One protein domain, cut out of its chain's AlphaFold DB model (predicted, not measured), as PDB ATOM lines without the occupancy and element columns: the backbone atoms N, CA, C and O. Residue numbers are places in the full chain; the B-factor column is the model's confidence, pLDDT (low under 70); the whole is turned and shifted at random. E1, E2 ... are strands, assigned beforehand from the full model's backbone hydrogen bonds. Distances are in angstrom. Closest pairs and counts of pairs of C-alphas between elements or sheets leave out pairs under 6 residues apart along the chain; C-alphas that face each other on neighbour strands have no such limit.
ATOM      1  N   GLY A  61     -30.940 -12.600  -0.030       91.25
ATOM      2  CA  GLY A  61     -30.548 -12.682  -1.434       91.25
ATOM      3  C   GLY A  61     -31.572 -13.386  -2.318       91.25
ATOM      4  O   GLY A  61     -32.602 -13.875  -1.856       91.25
ATOM      5  N   ASN A  62     -31.268 -13.447  -3.614       92.94
ATOM      6  CA  ASN A  62     -32.069 -14.178  -4.592       92.94
ATOM      7  C   ASN A  62     -31.535 -15.599  -4.742       92.94
ATOM      8  O   ASN A  62     -30.351 -15.798  -5.019       92.94
ATOM      9  N   TYR A  63     -32.423 -16.574  -4.587       88.56
ATOM     10  CA  TYR A  63     -32.089 -17.985  -4.664       88.56
ATOM     11  C   TYR A  63     -32.889 -18.673  -5.757       88.56
ATOM     12  O   TYR A  63     -34.060 -18.372  -5.987       88.56
ATOM     13  N   THR A  64     -32.247 -19.658  -6.375       88.88
ATOM     14  CA  THR A  64     -32.888 -20.606  -7.278       88.88
ATOM     15  C   THR A  64     -32.742 -21.996  -6.677       88.88
ATOM     16  O   THR A  64     -31.637 -22.426  -6.345       88.88
ATOM     17  N   GLU A  65     -33.862 -22.686  -6.503       86.06
ATOM     18  CA  GLU A  65     -33.920 -24.038  -5.964       86.06
ATOM     19  C   GLU A  65     -34.479 -24.982  -7.023       86.06
ATOM     20  O   GLU A  65     -35.496 -24.691  -7.651       86.06
ATOM     21  N   ILE A  66     -33.776 -26.091  -7.233       87.12
ATOM     22  CA  ILE A  66     -34.179 -27.143  -8.160       87.12
ATOM     23  C   ILE A  66     -34.667 -28.314  -7.318       87.12
ATOM     24  O   ILE A  66     -33.896 -28.887  -6.546       87.12
ATOM     25  N   GLU A  67     -35.935 -28.668  -7.473       85.81
ATOM     26  CA  GLU A  67     -36.568 -29.776  -6.767       85.81
ATOM     27  C   GLU A  67     -37.052 -30.826  -7.767       85.81
ATOM     28  O   GLU A  67     -37.584 -30.502  -8.829       85.81
ATOM     29  N   SER A  68     -36.867 -32.104  -7.437       84.88
ATOM     30  CA  SER A  68     -37.469 -33.197  -8.194       84.88
ATOM     31  C   SER A  68     -38.774 -33.599  -7.519       84.88
ATOM     32  O   SER A  68     -38.768 -34.039  -6.371       84.88
ATOM     33  N   LYS A  69     -39.887 -33.437  -8.233       85.38
ATOM     34  CA  LYS A  69     -41.235 -33.729  -7.749       85.38
ATOM     35  C   LYS A  69     -41.780 -34.973  -8.437       85.38
ATOM     36  O   LYS A  69     -41.664 -35.126  -9.653       85.38
ATOM     37  N   GLU A  70     -42.375 -35.865  -7.656       86.94
ATOM     38  CA  GLU A  70     -43.011 -37.085  -8.151       86.94
ATOM     39  C   GLU A  70     -44.532 -36.896  -8.200       86.94
ATOM     40  O   GLU A  70     -45.153 -36.485  -7.220       86.94
ATOM     41  N   TYR A  71     -45.133 -37.212  -9.345       88.06
ATOM     42  CA  TYR A  71     -46.570 -37.174  -9.574       88.06
ATOM     43  C   TYR A  71     -47.100 -38.595  -9.717       88.06
ATOM     44  O   TYR A  71     -46.678 -39.347 -10.598       88.06
ATOM     45  N   ILE A  72     -48.045 -38.963  -8.855       90.81
ATOM     46  CA  ILE A  72     -48.756 -40.238  -8.952       90.81
ATOM     47  C   ILE A  72     -49.842 -40.075 -10.013       90.81
ATOM     48  O   ILE A  72     -50.802 -39.340  -9.806       90.81
ATOM     49  N   LEU A  73     -49.673 -40.753 -11.146       91.69
ATOM     50  CA  LEU A  73     -50.623 -40.715 -12.258       91.69
ATOM     51  C   LEU A  73     -51.748 -41.732 -12.058       91.69
ATOM     52  O   LEU A  73     -52.908 -41.434 -12.333       91.69
ATOM     53  N   VAL A  74     -51.384 -42.925 -11.578       93.94
ATOM     54  CA  VAL A  74     -52.288 -44.038 -11.261       93.94
ATOM     55  C   VAL A  74     -51.754 -44.747 -10.020       93.94
ATOM     56  O   VAL A  74     -50.545 -44.955  -9.906       93.94
ATOM     57  N   ASN A  75     -52.633 -45.131  -9.097       94.38
ATOM     58  CA  ASN A  75     -52.297 -45.973  -7.949       94.38
ATOM     59  C   ASN A  75     -53.518 -46.810  -7.582       94.38
ATOM     60  O   ASN A  75     -54.343 -46.392  -6.775       94.38
ATOM     61  N   GLU A  76     -53.609 -47.975  -8.203       91.75
ATOM     62  CA  GLU A  76     -54.731 -48.894  -8.065       91.75
ATOM     63  C   GLU A  76     -54.271 -50.204  -7.431       91.75
ATOM     64  O   GLU A  76     -53.111 -50.617  -7.559       91.75
ATOM     65  N   SER A  77     -55.190 -50.866  -6.737       89.19
ATOM     66  CA  SER A  77     -54.935 -52.133  -6.054       89.19
ATOM     67  C   SER A  77     -56.123 -53.075  -6.162       89.19
ATOM     68  O   SER A  77     -57.262 -52.618  -6.184       89.19
ATOM     69  N   GLY A  78     -55.859 -54.382  -6.170       84.06
ATOM     70  CA  GLY A  78     -56.903 -55.411  -6.200       84.06
ATOM     71  C   GLY A  78     -57.689 -55.444  -7.512       84.06
ATOM     72  O   GLY A  78     -58.904 -55.610  -7.505       84.06
ATOM     73  N   ILE A  79     -57.008 -55.260  -8.641       86.00
ATOM     74  CA  ILE A  79     -57.631 -55.229  -9.961       86.00
ATOM     75  C   ILE A  79     -57.926 -56.669 -10.403       86.00
ATOM     76  O   ILE A  79     -57.017 -57.465 -10.659       86.00
ATOM     77  N   THR A  80     -59.215 -56.985 -10.514       81.75
ATOM     78  CA  THR A  80     -59.732 -58.236 -11.077       81.75
ATOM     79  C   THR A  80     -60.389 -57.932 -12.426       81.75
ATOM     80  O   THR A  80     -61.488 -57.382 -12.470       81.75
ATOM     81  N   GLY A  81     -59.707 -58.250 -13.528       86.19
ATOM     82  CA  GLY A  81     -60.135 -57.903 -14.891       86.19
ATOM     83  C   GLY A  81     -59.424 -56.672 -15.460       86.19
ATOM     84  O   GLY A  81     -58.391 -56.249 -14.946       86.19
ATOM     85  N   THR A  82     -59.945 -56.120 -16.555       91.62
ATOM     86  CA  THR A  82     -59.319 -54.983 -17.244       91.62
ATOM     87  C   THR A  82     -59.497 -53.686 -16.460       91.62
ATOM     88  O   THR A  82     -60.623 -53.245 -16.226       91.62
ATOM     89  N   LEU A  83     -58.387 -53.033 -16.117       92.69
ATOM     90  CA  LEU A  83     -58.375 -51.647 -15.659       92.69
ATOM     91  C   LEU A  83     -58.135 -50.728 -16.857       92.69
ATOM     92  O   LEU A  83     -57.108 -50.844 -17.521       92.69
ATOM     93  N   THR A  84     -59.025 -49.760 -17.056       95.00
ATOM     94  CA  THR A  84     -58.814 -48.634 -17.975       95.00
ATOM     95  C   THR A  84     -58.969 -47.342 -17.193       95.00
ATOM     96  O   THR A  84     -60.043 -47.068 -16.660       95.00
ATOM     97  N   THR A  85     -57.910 -46.539 -17.119       94.62
ATOM     98  CA  THR A  85     -57.930 -45.262 -16.400       94.62
ATOM     99  C   THR A  85     -57.288 -44.154 -17.218       94.62
ATOM    100  O   THR A  85     -56.288 -44.374 -17.902       94.62
ATOM    101  N   LYS A  86     -57.878 -42.958 -17.157       92.81
ATOM    102  CA  LYS A  86     -57.380 -41.748 -17.813       92.81
ATOM    103  C   LYS A  86     -56.907 -40.767 -16.759       92.81
ATOM    104  O   LYS A  86     -57.601 -40.534 -15.774       92.81
ATOM    105  N   THR A  87     -55.746 -40.174 -16.985       92.69
ATOM    106  CA  THR A  87     -55.122 -39.252 -16.040       92.69
ATOM    107  C   THR A  87     -54.441 -38.117 -16.785       92.69
ATOM    108  O   THR A  87     -53.846 -38.317 -17.846       92.69
ATOM    109  N   THR A  88     -54.566 -36.907 -16.256       88.31
ATOM    110  CA  THR A  88     -53.869 -35.731 -16.771       88.31
ATOM    111  C   THR A  88     -52.514 -35.629 -16.087       88.31
ATOM    112  O   THR A  88     -52.361 -36.020 -14.929       88.31
ATOM    113  N   ILE A  89     -51.507 -35.116 -16.793       80.75
ATOM    114  CA  ILE A  89     -50.210 -34.874 -16.164       80.75
ATOM    115  C   ILE A  89     -50.240 -33.464 -15.564       80.75
ATOM    116  O   ILE A  89     -50.349 -32.496 -16.318       80.75
ATOM    117  N   PRO A  90     -50.173 -33.305 -14.230       76.94
ATOM    118  CA  PRO A  90     -50.223 -31.990 -13.605       76.94
ATOM    119  C   PRO A  90     -48.877 -31.280 -13.801       76.94
ATOM    120  O   PRO A  90     -47.939 -31.472 -13.028       76.94
ATOM    121  N   VAL A  91     -48.759 -30.484 -14.866       71.19
ATOM    122  CA  VAL A  91     -47.550 -29.695 -15.135       71.19
ATOM    123  C   VAL A  91     -47.723 -28.303 -14.551       71.19
ATOM    124  O   VAL A  91     -48.502 -27.498 -15.051       71.19
ATOM    125  N   GLU A  92     -47.002 -28.023 -13.469       81.06
ATOM    126  CA  GLU A  92     -46.846 -26.654 -12.976       81.06
ATOM    127  C   GLU A  92     -45.930 -25.860 -13.923       81.06
ATOM    128  O   GLU A  92     -44.986 -26.408 -14.489       81.06
ATOM    129  N   GLU A  93     -46.174 -24.555 -14.054       81.69
ATOM    130  CA  GLU A  93     -45.500 -23.661 -15.013       81.69
ATOM    131  C   GLU A  93     -43.963 -23.653 -14.883       81.69
ATOM    132  O   GLU A  93     -43.244 -23.529 -15.870       81.69
ATOM    133  N   ASN A  94     -43.449 -23.875 -13.670       86.69
ATOM    134  CA  ASN A  94     -42.014 -23.887 -13.369       86.69
ATOM    135  C   ASN A  94     -41.384 -25.289 -13.396       86.69
ATOM    136  O   ASN A  94     -40.244 -25.467 -12.952       86.69
ATOM    137  N   CYS A  95     -42.117 -26.297 -13.869       88.00
ATOM    138  CA  CYS A  95     -41.694 -27.689 -13.858       88.00
ATOM    139  C   CYS A  95     -41.482 -28.229 -15.269       88.00
ATOM    140  O   CYS A  95     -42.328 -28.116 -16.148       88.00
ATOM    141  N   THR A  96     -40.352 -28.902 -15.465       87.81
ATOM    142  CA  THR A  96     -40.070 -29.676 -16.673       87.81
ATOM    143  C   THR A  96     -40.258 -31.154 -16.368       87.81
ATOM    144  O   THR A  96     -39.520 -31.722 -15.562       87.81
ATOM    145  N   LEU A  97     -41.242 -31.793 -16.999       86.69
ATOM    146  CA  LEU A  97     -41.425 -33.238 -16.893       86.69
ATOM    147  C   LEU A  97     -40.210 -33.980 -17.440       86.69
ATOM    148  O   LEU A  97     -39.707 -33.691 -18.525       86.69
ATOM    149  N   THR A  98     -39.783 -34.998 -16.706       82.62
ATOM    150  CA  THR A  98     -39.002 -36.070 -17.308       82.62
ATOM    151  C   THR A  98     -39.941 -36.794 -18.268       82.62
ATOM    152  O   THR A  98     -41.047 -37.167 -17.882       82.62
ATOM    153  N   ASP A  99     -39.544 -36.980 -19.529       84.06
ATOM    154  CA  ASP A  99     -40.341 -37.703 -20.536       84.06
ATOM    155  C   ASP A  99     -40.384 -39.223 -20.249       84.06
ATOM    156  O   ASP A  99     -40.297 -40.060 -21.143       84.06
ATOM    157  N   ARG A 100     -40.458 -39.602 -18.971       87.62
ATOM    158  CA  ARG A 100     -40.428 -40.964 -18.457       87.62
ATOM    159  C   ARG A 100     -41.573 -41.174 -17.486       87.62
ATOM    160  O   ARG A 100     -41.792 -40.376 -16.577       87.62
ATOM    161  N   VAL A 101     -42.247 -42.306 -17.643       89.19
ATOM    162  CA  VAL A 101     -43.241 -42.786 -16.687       89.19
ATOM    163  C   VAL A 101     -42.699 -44.046 -16.035       89.19
ATOM    164  O   VAL A 101     -42.457 -45.055 -16.702       89.19
ATOM    165  N   SER A 102     -42.497 -43.968 -14.725       90.62
ATOM    166  CA  SER A 102     -42.114 -45.094 -13.885       90.62
ATOM    167  C   SER A 102     -43.327 -45.963 -13.590       90.62
ATOM    168  O   SER A 102     -44.412 -45.455 -13.307       90.62
ATOM    169  N   ILE A 103     -43.134 -47.274 -13.641       91.19
ATOM    170  CA  ILE A 103     -44.174 -48.276 -13.453       91.19
ATOM    171  C   ILE A 103     -43.739 -49.255 -12.373       91.19
ATOM    172  O   ILE A 103     -42.620 -49.774 -12.384       91.19
ATOM    173  N   LEU A 104     -44.665 -49.515 -11.460       90.00
ATOM    174  CA  LEU A 104     -44.628 -50.621 -10.520       90.00
ATOM    175  C   LEU A 104     -45.889 -51.451 -10.736       90.00
ATOM    176  O   LEU A 104     -46.996 -50.943 -10.559       90.00
ATOM    177  N   LEU A 105     -45.718 -52.720 -11.077       89.88
ATOM    178  CA  LEU A 105     -46.816 -53.668 -11.186       89.88
ATOM    179  C   LEU A 105     -46.505 -54.912 -10.360       89.88
ATOM    180  O   LEU A 105     -45.414 -55.470 -10.461       89.88
ATOM    181  N   LEU A 106     -47.474 -55.318  -9.549       86.56
ATOM    182  CA  LEU A 106     -47.473 -56.549  -8.779       86.56
ATOM    183  C   LEU A 106     -48.712 -57.348  -9.175       86.56
ATOM    184  O   LEU A 106     -49.831 -56.840  -9.071       86.56
ATOM    185  N   ALA A 107     -48.506 -58.571  -9.647       86.94
ATOM    186  CA  ALA A 107     -49.579 -59.468 -10.046       86.94
ATOM    187  C   ALA A 107     -49.306 -60.894  -9.571       86.94
ATOM    188  O   ALA A 107     -48.155 -61.310  -9.479       86.94
ATOM    189  N   THR A 108     -50.365 -61.649  -9.314       86.06
ATOM    190  CA  THR A 108     -50.299 -63.057  -8.908       86.06
ATOM    191  C   THR A 108     -51.131 -63.912  -9.845       86.06
ATOM    192  O   THR A 108     -52.238 -63.506 -10.200       86.06
ATOM    193  N   ASN A 109     -50.639 -65.093 -10.216       78.00
ATOM    194  CA  ASN A 109     -51.373 -66.063 -11.033       78.00
ATOM    195  C   ASN A 109     -51.060 -67.503 -10.599       78.00
ATOM    196  O   ASN A 109     -49.987 -67.767 -10.068       78.00
ATOM    197  N   GLY A 110     -51.962 -68.442 -10.885       60.34
ATOM    198  CA  GLY A 110     -51.778 -69.882 -10.669       60.34
ATOM    199  C   GLY A 110     -50.962 -70.613 -11.749       60.34
ATOM    200  O   GLY A 110     -51.097 -71.825 -11.882       60.34
ATOM    201  N   GLY A 111     -50.171 -69.917 -12.579       61.19
ATOM    202  CA  GLY A 111     -49.427 -70.549 -13.677       61.19
ATOM    203  C   GLY A 111     -48.294 -69.704 -14.270       61.19
ATOM    204  O   GLY A 111     -48.203 -68.501 -14.020       61.19
ATOM    205  N   PHE A 112     -47.436 -70.345 -15.073       58.62
ATOM    206  CA  PHE A 112     -46.279 -69.728 -15.743       58.62
ATOM    207  C   PHE A 112     -46.666 -69.053 -17.068       58.62
ATOM    208  O   PHE A 112     -47.356 -69.650 -17.894       58.62
ATOM    209  N   GLY A 113     -46.180 -67.829 -17.305       64.75
ATOM    210  CA  GLY A 113     -46.384 -67.079 -18.552       64.75
ATOM    211  C   GLY A 113     -46.447 -65.561 -18.344       64.75
ATOM    212  O   GLY A 113     -46.324 -65.094 -17.209       64.75
ATOM    213  N   PRO A 114     -46.630 -64.764 -19.418       63.56
ATOM    214  CA  PRO A 114     -46.947 -63.350 -19.270       63.56
ATOM    215  C   PRO A 114     -48.285 -63.221 -18.540       63.56
ATOM    216  O   PRO A 114     -49.267 -63.869 -18.905       63.56
ATOM    217  N   LEU A 115     -48.311 -62.403 -17.492       81.69
ATOM    218  CA  LEU A 115     -49.482 -62.293 -16.623       81.69
ATOM    219  C   LEU A 115     -50.375 -61.125 -17.026       81.69
ATOM    220  O   LEU A 115     -51.591 -61.196 -16.874       81.69
ATOM    221  N   VAL A 116     -49.784 -60.048 -17.543       87.12
ATOM    222  CA  VAL A 116     -50.496 -58.788 -17.757       87.12
ATOM    223  C   VAL A 116     -50.084 -58.141 -19.073       87.12
ATOM    224  O   VAL A 116     -48.899 -57.999 -19.355       87.12
ATOM    225  N   SER A 117     -51.051 -57.701 -19.866       91.31
ATOM    226  CA  SER A 117     -50.857 -56.769 -20.975       91.31
ATOM    227  C   SER A 117     -50.994 -55.342 -20.447       91.31
ATOM    228  O   SER A 117     -51.970 -55.003 -19.779       91.31
ATOM    229  N   LEU A 118     -49.998 -54.505 -20.722       93.25
ATOM    230  CA  LEU A 118     -50.017 -53.087 -20.393       93.25
ATOM    231  C   LEU A 118     -49.951 -52.282 -21.687       93.25
ATOM    232  O   LEU A 118     -48.974 -52.373 -22.434       93.25
ATOM    233  N   THR A 119     -50.963 -51.450 -21.907       94.25
ATOM    234  CA  THR A 119     -50.995 -50.470 -22.994       94.25
ATOM    235  C   THR A 119     -51.122 -49.069 -22.412       94.25
ATOM    236  O   THR A 119     -51.932 -48.828 -21.522       94.25
ATOM    237  N   VAL A 120     -50.327 -48.133 -22.925       94.25
ATOM    238  CA  VAL A 120     -50.413 -46.713 -22.592       94.25
ATOM    239  C   VAL A 120     -50.636 -45.914 -23.863       94.25
ATOM    240  O   VAL A 120     -49.867 -46.020 -24.825       94.25
ATOM    241  N   LYS A 121     -51.685 -45.096 -23.860       94.75
ATOM    242  CA  LYS A 121     -52.020 -44.183 -24.952       94.75
ATOM    243  C   LYS A 121     -51.943 -42.742 -24.475       94.75
ATOM    244  O   LYS A 121     -52.326 -42.442 -23.351       94.75
ATOM    245  N   GLY A 122     -51.466 -41.858 -25.336       93.38
ATOM    246  CA  GLY A 122     -51.518 -40.413 -25.142       93.38
ATOM    247  C   GLY A 122     -52.559 -39.798 -26.064       93.38
ATOM    248  O   GLY A 122     -52.709 -40.243 -27.204       93.38
ATOM    249  N   TYR A 123     -53.267 -38.787 -25.574       93.31
ATOM    250  CA  TYR A 123     -54.317 -38.102 -26.319       93.31
ATOM    251  C   TYR A 123     -54.000 -36.623 -26.523       93.31
ATOM    252  O   TYR A 123     -53.562 -35.945 -25.597       93.31
ATOM    253  N   ILE A 124     -54.227 -36.146 -27.747       90.56
ATOM    254  CA  ILE A 124     -54.218 -34.723 -28.114       90.56
ATOM    255  C   ILE A 124     -55.584 -34.451 -28.751       90.56
ATOM    256  O   ILE A 124     -55.866 -34.938 -29.853       90.56
ATOM    257  N   GLY A 125     -56.468 -33.762 -28.027       87.19
ATOM    258  CA  GLY A 125     -57.899 -33.730 -28.316       87.19
ATOM    259  C   GLY A 125     -58.523 -35.133 -28.365       87.19
ATOM    260  O   GLY A 125     -58.352 -35.954 -27.462       87.19
ATOM    261  N   GLU A 126     -59.246 -35.431 -29.450       86.31
ATOM    262  CA  GLU A 126     -59.876 -36.746 -29.668       86.31
ATOM    263  C   GLU A 126     -58.920 -37.801 -30.252       86.31
ATOM    264  O   GLU A 126     -59.235 -38.993 -30.276       86.31
ATOM    265  N   ASN A 127     -57.730 -37.395 -30.705       89.75
ATOM    266  CA  ASN A 127     -56.789 -38.296 -31.357       89.75
ATOM    267  C   ASN A 127     -55.939 -39.046 -30.329       89.75
ATOM    268  O   ASN A 127     -55.159 -38.446 -29.589       89.75
ATOM    269  N   SER A 128     -56.036 -40.376 -30.340       91.06
ATOM    270  CA  SER A 128     -55.216 -41.256 -29.503       91.06
ATOM    271  C   SER A 128     -53.965 -41.729 -30.236       91.06
ATOM    272  O   SER A 128     -54.039 -42.133 -31.398       91.06
ATOM    273  N   THR A 129     -52.838 -41.788 -29.538       91.94
ATOM    274  CA  THR A 129     -51.605 -42.422 -30.012       91.94
ATOM    275  C   THR A 129     -51.128 -43.453 -28.999       91.94
ATOM    276  O   THR A 129     -50.978 -43.138 -27.825       91.94
ATOM    277  N   GLU A 130     -50.841 -44.674 -29.446       92.31
ATOM    278  CA  GLU A 130     -50.182 -45.680 -28.608       92.31
ATOM    279  C   GLU A 130     -48.725 -45.266 -28.346       92.31
ATOM    280  O   GLU A 130     -47.951 -45.053 -29.284       92.31
ATOM    281  N   LEU A 131     -48.378 -45.101 -27.069       89.62
ATOM    282  CA  LEU A 131     -47.037 -44.719 -26.614       89.62
ATOM    283  C   LEU A 131     -46.236 -45.936 -26.178       89.62
ATOM    284  O   LEU A 131     -45.017 -45.969 -26.329       89.62
ATOM    285  N   PHE A 132     -46.929 -46.919 -25.613       89.12
ATOM    286  CA  PHE A 132     -46.334 -48.131 -25.095       89.12
ATOM    287  C   PHE A 132     -47.344 -49.269 -25.151       89.12
ATOM    288  O   PHE A 132     -48.506 -49.089 -24.793       89.12
ATOM    289  N   LYS A 133     -46.887 -50.450 -25.556       89.81
ATOM    290  CA  LYS A 133     -47.655 -51.685 -25.464       89.81
ATOM    291  C   LYS A 133     -46.704 -52.841 -25.239       89.81
ATOM    292  O   LYS A 133     -45.781 -53.043 -26.025       89.81
ATOM    293  N   SER A 134     -46.918 -53.589 -24.166       87.94
ATOM    294  CA  SER A 134     -46.111 -54.769 -23.878       87.94
ATOM    295  C   SER A 134     -46.869 -55.805 -23.067       87.94
ATOM    296  O   SER A 134     -47.811 -55.499 -22.338       87.94
ATOM    297  N   TRP A 135     -46.417 -57.045 -23.210       86.69
ATOM    298  CA  TRP A 135     -46.885 -58.198 -22.468       86.69
ATOM    299  C   TRP A 135     -45.860 -58.424 -21.363       86.69
ATOM    300  O   TRP A 135     -44.699 -58.736 -21.629       86.69
ATOM    301  N   LEU A 136     -46.269 -58.182 -20.126       83.88
ATOM    302  CA  LEU A 136     -45.413 -58.243 -18.955       83.88
ATOM    303  C   LEU A 136     -45.322 -59.699 -18.484       83.88
ATOM    304  O   LEU A 136     -46.280 -60.269 -17.953       83.88
ATOM    305  N   GLY A 137     -44.154 -60.291 -18.708       79.44
ATOM    306  CA  GLY A 137     -43.734 -61.597 -18.205       79.44
ATOM    307  C   GLY A 137     -42.288 -61.524 -17.722       79.44
ATOM    308  O   GLY A 137     -41.688 -60.455 -17.757       79.44
ATOM    309  N   GLU A 138     -41.737 -62.638 -17.250       76.38
ATOM    310  CA  GLU A 138     -40.362 -62.692 -16.741       76.38
ATOM    311  C   GLU A 138     -39.334 -62.175 -17.767       76.38
ATOM    312  O   GLU A 138     -39.369 -62.549 -18.942       76.38
ATOM    313  N   GLY A 139     -38.413 -61.317 -17.315       75.19
ATOM    314  CA  GLY A 139     -37.310 -60.789 -18.121       75.19
ATOM    315  C   GLY A 139     -37.330 -59.271 -18.332       75.19
ATOM    316  O   GLY A 139     -38.023 -58.515 -17.648       75.19
ATOM    317  N   VAL A 140     -36.498 -58.818 -19.275       73.75
ATOM    318  CA  VAL A 140     -36.364 -57.405 -19.667       73.75
ATOM    319  C   VAL A 140     -37.175 -57.150 -20.929       73.75
ATOM    320  O   VAL A 140     -37.059 -57.886 -21.908       73.75
ATOM    321  N   ILE A 141     -37.962 -56.077 -20.929       74.00
ATOM    322  CA  ILE A 141     -38.820 -55.733 -22.064       74.00
ATOM    323  C   ILE A 141     -38.022 -54.919 -23.094       74.00
ATOM    324  O   ILE A 141     -37.541 -53.828 -22.757       74.00
ATOM    325  N   PRO A 142     -37.913 -55.387 -24.354       67.44
ATOM    326  CA  PRO A 142     -37.173 -54.689 -25.399       67.44
ATOM    327  C   PRO A 142     -37.610 -53.229 -25.554       67.44
ATOM    328  O   PRO A 142     -38.800 -52.923 -25.594       67.44
ATOM    329  N   GLY A 143     -36.638 -52.319 -25.650       66.69
ATOM    330  CA  GLY A 143     -36.903 -50.891 -25.847       66.69
ATOM    331  C   GLY A 143     -37.373 -50.139 -24.597       66.69
ATOM    332  O   GLY A 143     -37.671 -48.951 -24.691       66.69
ATOM    333  N   THR A 144     -37.403 -50.783 -23.425       74.44
ATOM    334  CA  THR A 144     -37.683 -50.116 -22.145       74.44
ATOM    335  C   THR A 144     -36.652 -50.460 -21.077       74.44
ATOM    336  O   THR A 144     -35.777 -51.298 -21.274       74.44
ATOM    337  N   THR A 145     -36.768 -49.803 -19.922       82.44
ATOM    338  CA  THR A 145     -36.016 -50.159 -18.707       82.44
ATOM    339  C   THR A 145     -36.843 -51.014 -17.744       82.44
ATOM    340  O   THR A 145     -36.464 -51.188 -16.588       82.44
ATOM    341  N   ILE A 146     -37.998 -51.519 -18.192       83.12
ATOM    342  CA  ILE A 146     -38.888 -52.331 -17.365       83.12
ATOM    343  C   ILE A 146     -38.307 -53.740 -17.251       83.12
ATOM    344  O   ILE A 146     -38.083 -54.421 -18.253       83.12
ATOM    345  N   THR A 147     -38.070 -54.151 -16.008       80.50
ATOM    346  CA  THR A 147     -37.633 -55.497 -15.639       80.50
ATOM    347  C   THR A 147     -38.721 -56.152 -14.809       80.50
ATOM    348  O   THR A 147     -39.241 -55.548 -13.868       80.50
ATOM    349  N   CYS A 148     -39.050 -57.386 -15.157       81.56
ATOM    350  CA  CYS A 148     -40.056 -58.185 -14.485       81.56
ATOM    351  C   CYS A 148     -39.409 -59.439 -13.899       81.56
ATOM    352  O   CYS A 148     -38.745 -60.195 -14.607       81.56
ATOM    353  N   THR A 149     -39.612 -59.657 -12.605       79.31
ATOM    354  CA  THR A 149     -39.121 -60.830 -11.878       79.31
ATOM    355  C   THR A 149     -40.296 -61.639 -11.365       79.31
ATOM    356  O   THR A 149     -41.193 -61.085 -10.726       79.31
ATOM    357  N   THR A 150     -40.272 -62.936 -11.626       76.38
ATOM    358  CA  THR A 150     -41.188 -63.919 -11.054       76.38
ATOM    359  C   THR A 150     -40.560 -64.497  -9.787       76.38
ATOM    360  O   THR A 150     -39.377 -64.824  -9.753       76.38
ATOM    361  N   SER A 151     -41.339 -64.587  -8.715       69.69
ATOM    362  CA  SER A 151     -40.998 -65.384  -7.540       69.69
ATOM    363  C   SER A 151     -42.039 -66.483  -7.421       69.69
ATOM    364  O   SER A 151     -43.237 -66.195  -7.389       69.69
ATOM    365  N   GLU A 152     -41.595 -67.732  -7.343       62.12
ATOM    366  CA  GLU A 152     -42.453 -68.806  -6.855       62.12
ATOM    367  C   GLU A 152     -42.627 -68.613  -5.349       62.12
ATOM    368  O   GLU A 152     -41.661 -68.690  -4.587       62.12
ATOM    369  N   GLU A 153     -43.850 -68.326  -4.905       56.25
ATOM    370  CA  GLU A 153     -44.190 -68.569  -3.508       56.25
ATOM    371  C   GLU A 153     -44.479 -70.060  -3.311       56.25
ATOM    372  O   GLU A 153     -44.932 -70.767  -4.213       56.25
ATOM    373  N   VAL A 154     -44.200 -70.558  -2.106       46.88
ATOM    374  CA  VAL A 154     -44.501 -71.937  -1.714       46.88
ATOM    375  C   VAL A 154     -46.022 -72.129  -1.721       46.88
ATOM    376  O   VAL A 154     -46.694 -71.832  -0.737       46.88
ATOM    377  N   GLY A 155     -46.552 -72.630  -2.840       53.44
ATOM    378  CA  GLY A 155     -47.964 -72.959  -3.036       53.44
ATOM    379  C   GLY A 155     -48.527 -72.407  -4.343       53.44
ATOM    380  O   GLY A 155     -49.164 -71.369  -4.310       53.44
ATOM    381  N   GLU A 156     -48.298 -73.105  -5.465       60.94
ATOM    382  CA  GLU A 156     -48.931 -72.979  -6.809       60.94
ATOM    383  C   GLU A 156     -49.116 -71.578  -7.440       60.94
ATOM    384  O   GLU A 156     -49.572 -71.482  -8.578       60.94
ATOM    385  N   LYS A 157     -48.750 -70.486  -6.768       68.56
ATOM    386  CA  LYS A 157     -48.945 -69.113  -7.224       68.56
ATOM    387  C   LYS A 157     -47.605 -68.469  -7.545       68.56
ATOM    388  O   LYS A 157     -46.726 -68.351  -6.694       68.56
ATOM    389  N   ALA A 158     -47.475 -68.019  -8.785       72.19
ATOM    390  CA  ALA A 158     -46.377 -67.183  -9.226       72.19
ATOM    391  C   ALA A 158     -46.709 -65.715  -8.938       72.19
ATOM    392  O   ALA A 158     -47.788 -65.232  -9.299       72.19
ATOM    393  N   VAL A 159     -45.769 -65.003  -8.318       80.12
ATOM    394  CA  VAL A 159     -45.844 -63.555  -8.096       80.12
ATOM    395  C   VAL A 159     -44.947 -62.861  -9.115       80.12
ATOM    396  O   VAL A 159     -43.744 -63.106  -9.149       80.12
ATOM    397  N   LEU A 160     -45.510 -61.983  -9.942       83.06
ATOM    398  CA  LEU A 160     -44.788 -61.143 -10.893       83.06
ATOM    399  C   LEU A 160     -44.630 -59.737 -10.328       83.06
ATOM    400  O   LEU A 160     -45.613 -59.041 -10.072       83.06
ATOM    401  N   LEU A 161     -43.382 -59.296 -10.219       84.88
ATOM    402  CA  LEU A 161     -43.024 -57.933  -9.866       84.88
ATOM    403  C   LEU A 161     -42.327 -57.265 -11.049       84.88
ATOM    404  O   LEU A 161     -41.186 -57.592 -11.368       84.88
ATOM    405  N   CYS A 162     -42.988 -56.293 -11.667       83.81
ATOM    406  CA  CYS A 162     -42.413 -55.463 -12.717       83.81
ATOM    407  C   CYS A 162     -42.075 -54.074 -12.181       83.81
ATOM    408  O   CYS A 162     -42.919 -53.396 -11.587       83.81
ATOM    409  N   LYS A 163     -40.836 -53.642 -12.413       87.06
ATOM    410  CA  LYS A 163     -40.327 -52.318 -12.051       87.06
ATOM    411  C   LYS A 163     -39.527 -51.731 -13.203       87.06
ATOM    412  O   LYS A 163     -38.706 -52.413 -13.810       87.06
ATOM    413  N   GLY A 164     -39.719 -50.448 -13.463       87.31
ATOM    414  CA  GLY A 164     -38.866 -49.683 -14.368       87.31
ATOM    415  C   GLY A 164     -39.598 -48.479 -14.919       87.31
ATOM    416  O   GLY A 164     -40.531 -47.988 -14.290       87.31
ATOM    417  N   ALA A 165     -39.186 -48.004 -16.087       87.38
ATOM    418  CA  ALA A 165     -39.845 -46.896 -16.757       87.38
ATOM    419  C   ALA A 165     -39.931 -47.119 -18.267       87.38
ATOM    420  O   ALA A 165     -39.044 -47.738 -18.874       87.38
ATOM    421  N   PHE A 166     -40.976 -46.554 -18.868       87.94
ATOM    422  CA  PHE A 166     -41.047 -46.353 -20.309       87.94
ATOM    423  C   PHE A 166     -40.907 -44.866 -20.640       87.94
ATOM    424  O   PHE A 166     -41.143 -43.988 -19.807       87.94
ATOM    425  N   GLN A 167     -40.509 -44.607 -21.876       87.50
ATOM    426  CA  GLN A 167     -40.403 -43.284 -22.467       87.50
ATOM    427  C   GLN A 167     -41.113 -43.341 -23.823       87.50
ATOM    428  O   GLN A 167     -40.928 -44.340 -24.528       87.50
ATOM    429  N   PRO A 168     -41.923 -42.332 -24.199       84.69
ATOM    430  CA  PRO A 168     -42.483 -42.275 -25.541       84.69
ATOM    431  C   PRO A 168     -41.373 -42.378 -26.600       84.69
ATOM    432  O   PRO A 168     -40.277 -41.843 -26.391       84.69
ATOM    433  N   PRO A 169     -41.616 -43.054 -27.736       83.69
ATOM    434  CA  PRO A 169     -40.650 -43.102 -28.827       83.69
ATOM    435  C   PRO A 169     -40.261 -41.691 -29.281       83.69
ATOM    436  O   PRO A 169     -41.107 -40.806 -29.325       83.69
ATOM    437  N   LEU A 170     -39.011 -41.492 -29.711       83.94
ATOM    438  CA  LEU A 170     -38.526 -40.181 -30.185       83.94
ATOM    439  C   LEU A 170     -39.318 -39.615 -31.380       83.94
ATOM    440  O   LEU A 170     -39.242 -38.426 -31.660       83.94
ATOM    441  N   SER A 171     -40.056 -40.464 -32.098       85.44
ATOM    442  CA  SER A 171     -40.947 -40.079 -33.196       85.44
ATOM    443  C   SER A 171     -42.330 -39.598 -32.740       85.44
ATOM    444  O   SER A 171     -43.172 -39.290 -33.585       85.44
ATOM    445  N   LYS A 172     -42.599 -39.578 -31.431       86.00
ATOM    446  CA  LYS A 172     -43.867 -39.154 -30.833       86.00
ATOM    447  C   LYS A 172     -43.699 -37.838 -30.055       86.00
ATOM    448  O   LYS A 172     -42.588 -37.547 -29.609       86.00
ATOM    449  N   PRO A 173     -44.790 -37.063 -29.894       85.81
ATOM    450  CA  PRO A 173     -44.854 -35.938 -28.963       85.81
ATOM    451  C   PRO A 173     -44.305 -36.276 -27.574       85.81
ATOM    452  O   PRO A 173     -44.362 -37.428 -27.127       85.81
ATOM    453  N   ARG A 174     -43.788 -35.263 -26.878       86.88
ATOM    454  CA  ARG A 174     -43.333 -35.409 -25.490       86.88
ATOM    455  C   ARG A 174     -44.507 -35.607 -24.537       86.88
ATOM    456  O   ARG A 174     -45.647 -35.301 -24.869       86.88
ATOM    457  N   LEU A 175     -44.238 -36.098 -23.324       86.75
ATOM    458  CA  LEU A 175     -45.313 -36.442 -22.379       86.75
ATOM    459  C   LEU A 175     -46.207 -35.245 -22.043       86.75
ATOM    460  O   LEU A 175     -47.418 -35.399 -21.949       86.75
ATOM    461  N   HIS A 176     -45.613 -34.061 -21.899       85.00
ATOM    462  CA  HIS A 176     -46.320 -32.826 -21.557       85.00
ATOM    463  C   HIS A 176     -47.166 -32.246 -22.701       85.00
ATOM    464  O   HIS A 176     -47.934 -31.320 -22.471       85.00
ATOM    465  N   GLU A 177     -47.012 -32.757 -23.925       87.81
ATOM    466  CA  GLU A 177     -47.817 -32.341 -25.079       87.81
ATOM    467  C   GLU A 177     -49.157 -33.093 -25.141       87.81
ATOM    468  O   GLU A 177     -50.052 -32.694 -25.882       87.81
ATOM    469  N   TYR A 178     -49.311 -34.173 -24.367       89.94
ATOM    470  CA  TYR A 178     -50.564 -34.915 -24.257       89.94
ATOM    471  C   TYR A 178     -51.482 -34.293 -23.202       89.94
ATOM    472  O   TYR A 178     -51.061 -34.016 -22.081       89.94
ATOM    473  N   GLU A 179     -52.763 -34.149 -23.537       90.56
ATOM    474  CA  GLU A 179     -53.792 -33.649 -22.616       90.56
ATOM    475  C   GLU A 179     -54.079 -34.660 -21.501       90.56
ATOM    476  O   GLU A 179     -54.207 -34.302 -20.330       90.56
ATOM    477  N   TYR A 180     -54.154 -35.944 -21.859       91.88
ATOM    478  CA  TYR A 180     -54.282 -37.042 -20.910       91.88
ATOM    479  C   TYR A 180     -53.590 -38.304 -21.421       91.88
ATOM    480  O   TYR A 180     -53.447 -38.544 -22.624       91.88
ATOM    481  N   LEU A 181     -53.177 -39.129 -20.465       93.88
ATOM    482  CA  LEU A 181     -52.692 -40.479 -20.681       93.88
ATOM    483  C   LEU A 181     -53.781 -41.471 -20.281       93.88
ATOM    484  O   LEU A 181     -54.422 -41.316 -19.244       93.88
ATOM    485  N   GLU A 182     -53.969 -42.505 -21.087       95.81
ATOM    486  CA  GLU A 182     -54.817 -43.648 -20.777       95.81
ATOM    487  C   GLU A 182     -53.937 -44.868 -20.507       95.81
ATOM    488  O   GLU A 182     -53.115 -45.245 -21.344       95.81
ATOM    489  N   PHE A 183     -54.124 -45.481 -19.344       95.81
ATOM    490  CA  PHE A 183     -53.477 -46.723 -18.946       95.81
ATOM    491  C   PHE A 183     -54.500 -47.850 -19.011       95.81
ATOM    492  O   PHE A 183     -55.549 -47.776 -18.371       95.81
ATOM    493  N   ILE A 184     -54.172 -48.887 -19.776       96.06
ATOM    494  CA  ILE A 184     -54.978 -50.093 -19.944       96.06
ATOM    495  C   ILE A 184     -54.150 -51.266 -19.420       96.06
ATOM    496  O   ILE A 184     -53.095 -51.579 -19.977       96.06
ATOM    497  N   VAL A 185     -54.611 -51.885 -18.336       94.31
ATOM    498  CA  VAL A 185     -53.967 -53.022 -17.671       94.31
ATOM    499  C   VAL A 185     -54.905 -54.217 -17.763       94.31
ATOM    500  O   VAL A 185     -55.982 -54.217 -17.173       94.31
ATOM    501  N   GLU A 186     -54.500 -55.228 -18.519       92.81
ATOM    502  CA  GLU A 186     -55.318 -56.391 -18.860       92.81
ATOM    503  C   GLU A 186     -54.655 -57.670 -18.339       92.81
ATOM    504  O   GLU A 186     -53.611 -58.069 -18.859       92.81
ATOM    505  N   PRO A 187     -55.233 -58.338 -17.329       89.69
ATOM    506  CA  PRO A 187     -54.817 -59.681 -16.951       89.69
ATOM    507  C   PRO A 187     -54.993 -60.633 -18.140       89.69
ATOM    508  O   PRO A 187     -56.041 -60.640 -18.786       89.69
ATOM    509  N   ILE A 188     -53.969 -61.431 -18.446       87.19
ATOM    510  CA  ILE A 188     -53.981 -62.355 -19.593       87.19
ATOM    511  C   ILE A 188     -54.767 -63.634 -19.262       87.19
ATOM    512  O   ILE A 188     -55.434 -64.190 -20.134       87.19
ATOM    513  N   SER A 189     -54.716 -64.087 -18.006       83.81
ATOM    514  CA  SER A 189     -55.501 -65.220 -17.499       83.81
ATOM    515  C   SER A 189     -56.600 -64.745 -16.547       83.81
ATOM    516  O   SER A 189     -56.413 -63.769 -15.821       83.81
ATOM    517  N   GLN A 190     -57.722 -65.471 -16.503       80.44
ATOM    518  CA  GLN A 190     -58.823 -65.213 -15.561       80.44
ATOM    519  C   GLN A 190     -58.404 -65.388 -14.094       80.44
ATOM    520  O   GLN A 190     -58.974 -64.745 -13.219       80.44
ATOM    521  N   ASP A 191     -57.376 -66.199 -13.844       83.62
ATOM    522  CA  ASP A 191     -56.826 -66.438 -12.505       83.62
ATOM    523  C   ASP A 191     -55.754 -65.409 -12.108       83.62
ATOM    524  O   ASP A 191     -55.218 -65.455 -11.000       83.62
ATOM    525  N   THR A 192     -55.418 -64.477 -13.008       85.50
ATOM    526  CA  THR A 192     -54.459 -63.415 -12.711       85.50
ATOM    527  C   THR A 192     -55.138 -62.263 -11.986       85.50
ATOM    528  O   THR A 192     -56.057 -61.629 -12.503       85.50
ATOM    529  N   ILE A 193     -54.618 -61.941 -10.806       86.81
ATOM    530  CA  ILE A 193     -55.022 -60.778 -10.019       86.81
ATOM    531  C   ILE A 193     -53.872 -59.778 -10.052       86.81
ATOM    532  O   ILE A 193     -52.747 -60.117  -9.680       86.81
ATOM    533  N   VAL A 194     -54.136 -58.543 -10.480       88.62
ATOM    534  CA  VAL A 194     -53.154 -57.460 -10.362       88.62
ATOM    535  C   VAL A 194     -53.349 -56.812  -8.997       88.62
ATOM    536  O   VAL A 194     -54.226 -55.974  -8.789       88.62
ATOM    537  N   GLU A 195     -52.535 -57.240  -8.038       88.12
ATOM    538  CA  GLU A 195     -52.600 -56.774  -6.654       88.12
ATOM    539  C   GLU A 195     -52.330 -55.279  -6.543       88.12
ATOM    540  O   GLU A 195     -52.959 -54.594  -5.733       88.12
ATOM    541  N   ARG A 196     -51.406 -54.764  -7.362       90.81
ATOM    542  CA  ARG A 196     -51.046 -53.349  -7.358       90.81
ATOM    543  C   ARG A 196     -50.535 -52.882  -8.710       90.81
ATOM    544  O   ARG A 196     -49.639 -53.494  -9.286       90.81
ATOM    545  N   PHE A 197     -51.020 -51.731  -9.155       92.12
ATOM    546  CA  PHE A 197     -50.491 -51.011 -10.305       92.12
ATOM    547  C   PHE A 197     -50.279 -49.541  -9.953       92.12
ATOM    548  O   PHE A 197     -51.202 -48.846  -9.532       92.12
ATOM    549  N   VAL A 198     -49.050 -49.062 -10.128       93.06
ATOM    550  CA  VAL A 198     -48.686 -47.666  -9.889       93.06
ATOM    551  C   VAL A 198     -47.930 -47.128 -11.093       93.06
ATOM    552  O   VAL A 198     -46.905 -47.688 -11.482       93.06
ATOM    553  N   ALA A 199     -48.409 -46.014 -11.636       92.62
ATOM    554  CA  ALA A 199     -47.731 -45.247 -12.671       92.62
ATOM    555  C   ALA A 199     -47.382 -43.862 -12.124       92.62
ATOM    556  O   ALA A 199     -48.214 -43.208 -11.487       92.62
ATOM    557  N   ARG A 200     -46.146 -43.415 -12.349       93.06
ATOM    558  CA  ARG A 200     -45.637 -42.151 -11.812       93.06
ATOM    559  C   ARG A 200     -44.837 -41.393 -12.851       93.06
ATOM    560  O   ARG A 200     -44.044 -41.993 -13.570       93.06
ATOM    561  N   ALA A 201     -45.003 -40.082 -12.885       90.50
ATOM    562  CA  ALA A 201     -44.127 -39.188 -13.627       90.50
ATOM    563  C   ALA A 201     -43.250 -38.415 -12.647       90.50
ATOM    564  O   ALA A 201     -43.652 -38.130 -11.521       90.50
ATOM    565  N   THR A 202     -42.055 -38.048 -13.081       88.31
ATOM    566  CA  THR A 202     -41.176 -37.167 -12.311       88.31
ATOM    567  C   THR A 202     -41.011 -35.872 -13.084       88.31
ATOM    568  O   THR A 202     -40.864 -35.905 -14.304       88.31
ATOM    569  N   ALA A 203     -41.020 -34.734 -12.402       88.06
ATOM    570  CA  ALA A 203     -40.657 -33.454 -12.988       88.06
ATOM    571  C   ALA A 203     -39.543 -32.790 -12.184       88.06
ATOM    572  O   ALA A 203     -39.406 -33.001 -10.981       88.06
ATOM    573  N   THR A 204     -38.762 -31.972 -12.871       88.75
ATOM    574  CA  THR A 204     -37.759 -31.101 -12.275       88.75
ATOM    575  C   THR A 204     -38.319 -29.687 -12.261       88.75
ATOM    576  O   THR A 204     -38.550 -29.101 -13.317       88.75
ATOM    577  N   CYS A 205     -38.558 -29.154 -11.071       86.38
ATOM    578  CA  CYS A 205     -39.155 -27.848 -10.844       86.38
ATOM    579  C   CYS A 205     -38.096 -26.847 -10.402       86.38
ATOM    580  O   CYS A 205     -37.249 -27.166  -9.568       86.38
ATOM    581  N   THR A 206     -38.135 -25.645 -10.970       90.12
ATOM    582  CA  THR A 206     -37.189 -24.574 -10.646       90.12
ATOM    583  C   THR A 206     -37.929 -23.419  -9.994       90.12
ATOM    584  O   THR A 206     -38.690 -22.709 -10.643       90.12
ATOM    585  N   TYR A 207     -37.689 -23.203  -8.706       87.31
ATOM    586  CA  TYR A 207     -38.315 -22.132  -7.942       87.31
ATOM    587  C   TYR A 207     -37.309 -21.011  -7.713       87.31
ATOM    588  O   TYR A 207     -36.244 -21.232  -7.135       87.31
ATOM    589  N   THR A 208     -37.649 -19.801  -8.155       89.19
ATOM    590  CA  THR A 208     -36.853 -18.601  -7.876       89.19
ATOM    591  C   THR A 208     -37.577 -17.759  -6.840       89.19
ATOM    592  O   THR A 208     -38.755 -17.449  -7.013       89.19
ATOM    593  N   TYR A 209     -36.890 -17.412  -5.754       87.75
ATOM    594  CA  TYR A 209     -37.459 -16.614  -4.674       87.75
ATOM    595  C   TYR A 209     -36.415 -15.721  -4.009       87.75
ATOM    596  O   TYR A 209     -35.213 -15.995  -4.034       87.75
ATOM    597  N   GLU A 210     -36.901 -14.640  -3.407       92.75
ATOM    598  CA  GLU A 210     -36.102 -13.681  -2.653       92.75
ATOM    599  C   GLU A 210     -36.231 -13.972  -1.154       92.75
ATOM    600  O   GLU A 210     -37.335 -14.054  -0.614       92.75
ATOM    601  N   VAL A 211     -35.092 -14.097  -0.480       90.50
ATOM    602  CA  VAL A 211     -34.995 -14.173   0.979       90.50
ATOM    603  C   VAL A 211     -34.630 -12.779   1.482       90.50
ATOM    604  O   VAL A 211     -33.564 -12.260   1.158       90.50
ATOM    605  N   LYS A 212     -35.523 -12.141   2.247       89.94
ATOM    606  CA  LYS A 212     -35.340 -10.747   2.712       89.94
ATOM    607  C   LYS A 212     -34.565 -10.626   4.023       89.94
ATOM    608  O   LYS A 212     -33.965  -9.589   4.286       89.94
ATOM    609  N   TYR A 213     -34.581 -11.675   4.838       88.31
ATOM    610  CA  TYR A 213     -33.916 -11.743   6.139       88.31
ATOM    611  C   TYR A 213     -33.226 -13.101   6.277       88.31
ATOM    612  O   TYR A 213     -33.661 -14.036   5.612       88.31
ATOM    613  N   PRO A 214     -32.193 -13.244   7.124       87.38
ATOM    614  CA  PRO A 214     -31.553 -14.535   7.336       87.38
ATOM    615  C   PRO A 214     -32.580 -15.595   7.755       87.38
ATOM    616  O   PRO A 214     -33.304 -15.416   8.737       87.38
TER     617      PRO A 214
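AT A GLANCE: This is residues 61 to 214 of the 270 residues of an uncharacterized protein of Desulfurococcaceae archaeon (UniProt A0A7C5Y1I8). Two twisted antiparallel sheets are stacked partly face to face as a sandwich, and the paired strands E1 and E9 run out past E3 at one end as a long two-stranded arm, residues 61 to 66 beside 206 to 211. The larger sheet has the order E1 - E9 - E3 - E7 - E6, the smaller E2 - E8 - E4 - E5. The printed part has 154 residues with nine named strands, E1 to E9 in chain order, and no named helix; its class is all strand. It is only just loose, close to compact, with a radius of gyration of the C-alphas of 18.3 A, and an elongated outline of 64 by 41 by 26 A.

HOW THE PARTS SIT: In the larger sheet E1, residues 61 to 79, is an edge strand, antiparallel to E9, residues 193 to 211, with N 61 and O 211 2.9 A apart, within hydrogen-bond range. E9 bends by 59 degrees at residue 208. On its other side E9 pairs with E3, residues 95 to 109, with N 104 and O 198 at 2.9 A; E3 bends by 56 degrees at residue 99. E3 pairs with E7, residues 158 to 166, with N 103 and O 164 at 2.8 A. E7 forms a hairpin with the edge strand E6, residues 147 to 152, with N 149 and O 161 at 2.9 A. Residues 139 to 140 pair antiparallel with 147 to 148 of E6. In the smaller sheet E2, residues 83 to 87, pairs with E8, residues 180 to 187, with N 85 and O 183 at 2.9 A. E8 pairs with E4, residues 116 to 124, with N 119 and O 184 at 2.9 A. E4 and E5, residues 127 to 136, form a hairpin, with N 120 and O 132 at 2.8 A. The sheets' facing parts are 10.4 A centre to centre, their strands at 33 degrees. The closest C-alphas of E1 and E2, those of Leu 73 and Thr 87, are 6.1 A apart; E1 and E5 are apart.

IN THESE COORDINATES: E1 begins at C-alpha 61 (-30.548, -12.682, -1.434) and spans 51.2 A; E9 spans 51.9 A and ends at C-alpha 211 (-34.995, -14.173, 0.979). E3 spans 39.7 A, E4 26.5 A, E5 26.1 A, E7 24.2 A and E8 23.0 A. E6 spans 16.7 A and E2 12.8 A.

THE WHOLE: The two farthest C-alphas, of Glu 156 and Lys 212, are 64.4 A apart. The printed part has no cut. The link from E7 to E8, residues 167 to 179, is long. The mean pLDDT of the printed part is 85.0; residues 110 to 114, 142 to 143 and 151 to 157 are under 70.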